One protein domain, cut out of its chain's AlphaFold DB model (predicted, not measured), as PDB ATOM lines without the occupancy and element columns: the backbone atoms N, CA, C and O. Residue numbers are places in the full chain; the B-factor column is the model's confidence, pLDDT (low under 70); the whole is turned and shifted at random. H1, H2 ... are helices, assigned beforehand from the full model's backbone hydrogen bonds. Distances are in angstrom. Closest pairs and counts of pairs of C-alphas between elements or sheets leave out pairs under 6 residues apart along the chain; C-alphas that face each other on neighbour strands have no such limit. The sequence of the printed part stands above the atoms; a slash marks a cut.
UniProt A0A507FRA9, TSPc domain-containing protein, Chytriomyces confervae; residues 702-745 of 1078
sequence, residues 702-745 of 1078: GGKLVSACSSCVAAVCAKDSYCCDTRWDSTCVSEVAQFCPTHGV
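This is residues 702 to 745 of the 1078 residues of the protein "TSPc domain-containing protein" of Chytriomyces confervae (UniProt A0A507FRA9). Three short helices set in a triangle make a small, compact knot, with H3, the longest, packing on H1 at a steep angle and the short H2 at the third corner. Residues 702 to 710 run past H2 to H1, and residues 740 to 745 form a tail after H3. The printed part has 44 residues, under half of them in named helices, in the order H1, H2, H3; it is all helix, with a radius of gyration of the C-alphas of 9.1 A and spans of 27 by 20 by 16 A.

H3, residues 730 to 739, is 14.5 A long and ends at C-alpha 739 (-5.638, 34.511, 49.457). H1, residues 711 to 717, is 9.8 A long and begins at C-alpha 711 (1.524, 36.950, 56.075). H2 is residues 722 to 725, 5.2 A.

H3 touches H1, opposite ways at a steep tilt of 55 degrees; their closest C-alphas, of Phe 739 and Val 716, are 6.0 A apart. H3 and H2 are close but not clearly touching, the closest C-alphas, of Cys 732 and Cys 723, being 5.6 A apart. H1 and H2 only just touch, only at the corner by their link, with 3 pairs of C-alphas within 8 A; the closest, of Cys 717 and Cys 724, are 5.6 A apart. Every O i to N i+4 pair is within hydrogen-bond range in H1, and 4 of 6 in H3; H2 is too short for such a pair.

The C-alphas farthest apart, of Thr 726 and Val 745, are 27.2 A apart. The printed part has no cut, and both links between helices are tight. The mean pLDDT of the printed part is 79.5; residues 737 to 738 and 741 to 745 are under 70.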
ATOM      1  N   GLY A 702       9.086  28.098  42.641       87.69
ATOM      2  CA  GLY A 702      10.407  27.897  43.227       87.69
ATOM      3  C   GLY A 702      10.454  26.731  44.209       87.69
ATOM      4  O   GLY A 702       9.699  25.764  44.076       87.69
ATOM      5  N   GLY A 703      11.393  26.796  45.155       85.38
ATOM      6  CA  GLY A 703      11.409  25.898  46.312       85.38
ATOM      7  C   GLY A 703      10.205  26.160  47.224       85.38
ATOM      8  O   GLY A 703       9.410  27.054  46.974       85.38
ATOM      9  N   LYS A 704      10.016  25.380  48.287       89.31
ATOM     10  CA  LYS A 704       8.951  25.697  49.251       89.31
ATOM     11  C   LYS A 704       9.239  27.013  49.980       89.31
ATOM     12  O   LYS A 704      10.392  27.298  50.318       89.31
ATOM     13  N   LEU A 705       8.193  27.795  50.240       87.31
ATOM     14  CA  LEU A 705       8.280  29.005  51.058       87.31
ATOM     15  C   LEU A 705       7.816  28.693  52.481       87.31
ATOM     16  O   LEU A 705       6.810  28.021  52.684       87.31
ATOM     17  N   VAL A 706       8.547  29.189  53.481       85.50
ATOM     18  CA  VAL A 706       8.166  29.014  54.890       85.50
ATOM     19  C   VAL A 706       7.035  29.972  55.255       85.50
ATOM     20  O   VAL A 706       7.118  31.165  54.968       85.50
ATOM     21  N   SER A 707       6.000  29.466  55.930       83.81
ATOM     22  CA  SER A 707       4.796  30.225  56.310       83.81
ATOM     23  C   SER A 707       5.103  31.543  57.030       83.81
ATOM     24  O   SER A 707       4.432  32.543  56.796       83.81
ATOM     25  N   ALA A 708       6.168  31.587  57.831       80.69
ATOM     26  CA  ALA A 708       6.597  32.785  58.552       80.69
ATOM     27  C   ALA A 708       7.216  33.887  57.665       80.69
ATOM     28  O   ALA A 708       7.364  35.017  58.129       80.69
ATOM     29  N   CYS A 709       7.582  33.607  56.406       81.62
ATOM     30  CA  CYS A 709       8.308  34.584  55.585       81.62
ATOM     31  C   CYS A 709       7.442  35.768  55.139       81.62
ATOM     32  O   CYS A 709       7.968  36.849  54.877       81.62
ATOM     33  N   SER A 710       6.120  35.592  55.061       83.00
ATOM     34  CA  SER A 710       5.166  36.694  54.945       83.00
ATOM     35  C   SER A 710       3.769  36.253  55.370       83.00
ATOM     36  O   SER A 710       3.409  35.085  55.249       83.00
ATOM     37  N   SER A 711       2.937  37.210  55.775       82.31
ATOM     38  CA  SER A 711       1.524  36.950  56.075       82.31
ATOM     39  C   SER A 711       0.734  36.408  54.873       82.31
ATOM     40  O   SER A 711      -0.247  35.698  55.062       82.31
ATOM     41  N   CYS A 712       1.170  36.707  53.644       82.38
ATOM     42  CA  CYS A 712       0.601  36.162  52.409       82.38
ATOM     43  C   CYS A 712       0.915  34.668  52.258       82.38
ATOM     44  O   CYS A 712       0.012  33.870  52.023       82.38
ATOM     45  N   VAL A 713       2.176  34.282  52.465       88.56
ATOM     46  CA  VAL A 713       2.583  32.873  52.419       88.56
ATOM     47  C   VAL A 713       1.868  32.096  53.517       88.56
ATOM     48  O   VAL A 713       1.260  31.085  53.204       88.56
ATOM     49  N   ALA A 714       1.801  32.614  54.748       86.12
ATOM     50  CA  ALA A 714       1.021  31.998  55.825       86.12
ATOM     51  C   ALA A 714      -0.449  31.736  55.446       86.12
ATOM     52  O   ALA A 714      -0.981  30.679  55.775       86.12
ATOM     53  N   ALA A 715      -1.099  32.675  54.748       86.00
ATOM     54  CA  ALA A 715      -2.490  32.537  54.324       86.00
ATOM     55  C   ALA A 715      -2.681  31.461  53.242       86.00
ATOM     56  O   ALA A 715      -3.654  30.714  53.311       86.00
ATOM     57  N   VAL A 716      -1.748  31.360  52.287       87.94
ATOM     58  CA  VAL A 716      -1.748  30.297  51.267       87.94
ATOM     59  C   VAL A 716      -1.440  28.947  51.917       87.94
ATOM     60  O   VAL A 716      -2.229  28.028  51.760       87.94
ATOM     61  N   CYS A 717      -0.402  28.845  52.758       88.81
ATOM     62  CA  CYS A 717      -0.064  27.606  53.479       88.81
ATOM     63  C   CYS A 717      -1.219  27.076  54.341       88.81
ATOM     64  O   CYS A 717      -1.356  25.874  54.535       88.81
ATOM     65  N   ALA A 718      -2.017  27.978  54.924       84.50
ATOM     66  CA  ALA A 718      -3.161  27.616  55.759       84.50
ATOM     67  C   ALA A 718      -4.345  27.062  54.948       84.50
ATOM     68  O   ALA A 718      -5.298  26.545  55.537       84.50
ATOM     69  N   LYS A 719      -4.323  27.217  53.619       85.94
ATOM     70  CA  LYS A 719      -5.332  26.689  52.695       85.94
ATOM     71  C   LYS A 719      -4.821  25.508  51.895       85.94
ATOM     72  O   LYS A 719      -5.539  24.517  51.815       85.94
ATOM     73  N   ASP A 720      -3.596  25.596  51.406       86.19
ATOM     74  CA  ASP A 720      -2.897  24.502  50.760       86.19
ATOM     75  C   ASP A 720      -1.534  24.285  51.428       86.19
ATOM     76  O   ASP A 720      -0.568  25.032  51.228       86.19
ATOM     77  N   SER A 721      -1.455  23.242  52.255       88.62
ATOM     78  CA  SER A 721      -0.220  22.889  52.955       88.62
ATOM     79  C   SER A 721       0.861  22.388  51.990       88.62
ATOM     80  O   SER A 721       2.052  22.534  52.281       88.62
ATOM     81  N   TYR A 722       0.489  21.898  50.798       90.12
ATOM     82  CA  TYR A 722       1.437  21.448  49.776       90.12
ATOM     83  C   TYR A 722       2.429  22.553  49.391       90.12
ATOM     84  O   TYR A 722       3.631  22.291  49.248       90.12
ATOM     85  N   CYS A 723       1.960  23.802  49.333       88.69
ATOM     86  CA  CYS A 723       2.766  24.965  48.975       88.69
ATOM     87  C   CYS A 723       3.946  25.221  49.921       88.69
ATOM     88  O   CYS A 723       4.984  25.750  49.506       88.69
ATOM     89  N   CYS A 724       3.818  24.815  51.182       88.75
ATOM     90  CA  CYS A 724       4.781  25.141  52.234       88.75
ATOM     91  C   CYS A 724       5.497  23.916  52.796       88.75
ATOM     92  O   CYS A 724       6.613  24.041  53.308       88.75
ATOM     93  N   ASP A 725       4.923  22.733  52.604       86.50
ATOM     94  CA  ASP A 725       5.531  21.468  53.001       86.50
ATOM     95  C   ASP A 725       6.357  20.860  51.866       86.50
ATOM     96  O   ASP A 725       7.459  20.350  52.113       86.50
ATOM     97  N   THR A 726       5.883  21.005  50.621       87.88
ATOM     98  CA  THR A 726       6.442  20.320  49.449       87.88
ATOM     99  C   THR A 726       7.125  21.284  48.483       87.88
ATOM    100  O   THR A 726       8.349  21.231  48.336       87.88
ATOM    101  N   ARG A 727       6.380  22.178  47.817       88.50
ATOM    102  CA  ARG A 727       6.946  23.084  46.801       88.50
ATOM    103  C   ARG A 727       6.018  24.250  46.477       88.50
ATOM    104  O   ARG A 727       4.815  24.067  46.386       88.50
ATOM    105  N   TRP A 728       6.596  25.412  46.170       92.00
ATOM    106  CA  TRP A 728       5.854  26.552  45.634       92.00
ATOM    107  C   TRP A 728       5.718  26.456  44.106       92.00
ATOM    108  O   TRP A 728       6.574  26.944  43.361       92.00
ATOM    109  N   ASP A 729       4.686  25.770  43.623       85.75
ATOM    110  CA  ASP A 729       4.454  25.536  42.193       85.75
ATOM    111  C   ASP A 729       3.463  26.536  41.561       85.75
ATOM    112  O   ASP A 729       3.127  27.570  42.140       85.75
ATOM    113  N   SER A 730       3.043  26.285  40.316       82.81
ATOM    114  CA  SER A 730       2.134  27.180  39.591       82.81
ATOM    115  C   SER A 730       0.747  27.287  40.225       82.81
ATOM    116  O   SER A 730       0.083  28.304  40.025       82.81
ATOM    117  N   THR A 731       0.323  26.271  40.977       84.81
ATOM    118  CA  THR A 731      -0.934  26.283  41.729       84.81
ATOM    119  C   THR A 731      -0.781  27.194  42.940       84.81
ATOM    120  O   THR A 731      -1.543  28.141  43.090       84.81
ATOM    121  N   CYS A 732       0.310  27.064  43.693       87.00
ATOM    122  CA  CYS A 732       0.619  27.978  44.798       87.00
ATOM    123  C   CYS A 732       0.706  29.444  44.352       87.00
ATOM    124  O   CYS A 732       0.200  30.347  45.016       87.00
ATOM    125  N   VAL A 733       1.312  29.703  43.186       81.50
ATOM    126  CA  VAL A 733       1.387  31.053  42.603       81.50
ATOM    127  C   VAL A 733       0.008  31.574  42.177       81.50
ATOM    128  O   VAL A 733      -0.239  32.777  42.285       81.50
ATOM    129  N   SER A 734      -0.894  30.712  41.699       75.44
ATOM    130  CA  SER A 734      -2.253  31.130  41.337       75.44
ATOM    131  C   SER A 734      -3.104  31.423  42.579       75.44
ATOM    132  O   SER A 734      -3.855  32.401  42.590       75.44
ATOM    133  N   GLU A 735      -2.894  30.680  43.664       80.69
ATOM    134  CA  GLU A 735      -3.559  30.866  44.956       80.69
ATOM    135  C   GLU A 735      -3.148  32.152  45.687       80.69
ATOM    136  O   GLU A 735      -3.957  32.743  46.409       80.69
ATOM    137  N   VAL A 736      -1.940  32.677  45.438       75.81
ATOM    138  CA  VAL A 736      -1.522  34.004  45.936       75.81
ATOM    139  C   VAL A 736      -2.516  35.090  45.531       75.81
ATOM    140  O   VAL A 736      -2.855  35.946  46.348       75.81
ATOM    141  N   ALA A 737      -3.020  35.047  44.294       62.53
ATOM    142  CA  ALA A 737      -3.980  36.034  43.801       62.53
ATOM    143  C   ALA A 737      -5.322  35.988  44.548       62.53
ATOM    144  O   ALA A 737      -6.051  36.982  44.564       62.53
ATOM    145  N   GLN A 738      -5.639  34.845  45.157       66.81
ATOM    146  CA  GLN A 738      -6.904  34.589  45.827       66.81
ATOM    147  C   GLN A 738      -6.832  34.862  47.334       66.81
ATOM    148  O   GLN A 738      -7.770  35.431  47.893       66.81
ATOM    149  N   PHE A 739      -5.728  34.499  47.992       72.94
ATOM    150  CA  PHE A 739      -5.638  34.511  49.457       72.94
ATOM    151  C   PHE A 739      -4.740  35.612  50.031       72.94
ATOM    152  O   PHE A 739      -4.759  35.844  51.241       72.94
ATOM    153  N   CYS A 740      -4.005  36.352  49.194       70.38
ATOM    154  CA  CYS A 740      -3.145  37.437  49.660       70.38
ATOM    155  C   CYS A 740      -3.791  38.827  49.496       70.38
ATOM    156  O   CYS A 740      -4.066  39.259  48.376       70.38
ATOM    157  N   PRO A 741      -3.946  39.621  50.579       53.50
ATOM    158  CA  PRO A 741      -4.644  40.916  50.532       53.50
ATOM    159  C   PRO A 741      -3.992  42.004  49.657       53.50
ATOM    160  O   PRO A 741      -4.631  43.023  49.371       53.50
ATOM    161  N   THR A 742      -2.722  41.829  49.271       53.22
ATOM    162  CA  THR A 742      -1.887  42.852  48.613       53.22
ATOM    163  C   THR A 742      -1.356  42.461  47.231       53.22
ATOM    164  O   THR A 742      -0.827  43.326  46.535       53.22
ATOM    165  N   HIS A 743      -1.545  41.219  46.781       47.34
ATOM    166  CA  HIS A 743      -1.070  40.741  45.480       47.34
ATOM    167  C   HIS A 743      -2.230  40.126  44.695       47.34
ATOM    168  O   HIS A 743      -2.473  38.937  44.784       47.34
ATOM    169  N   GLY A 744      -2.967  40.950  43.944       45.22
ATOM    170  CA  GLY A 744      -4.097  40.486  43.120       45.22
ATOM    171  C   GLY A 744      -5.188  41.533  42.906       45.22
ATOM    172  O   GLY A 744      -5.853  41.539  41.873       45.22
ATOM    173  N   VAL A 745      -5.304  42.511  43.809       40.31
ATOM    174  CA  VAL A 745      -6.206  43.651  43.605       40.31
ATOM    175  C   VAL A 745      -5.552  44.613  42.621       40.31
ATOM    176  O   VAL A 745      -4.556  45.272  42.939       40.31
TER     177      VAL A 745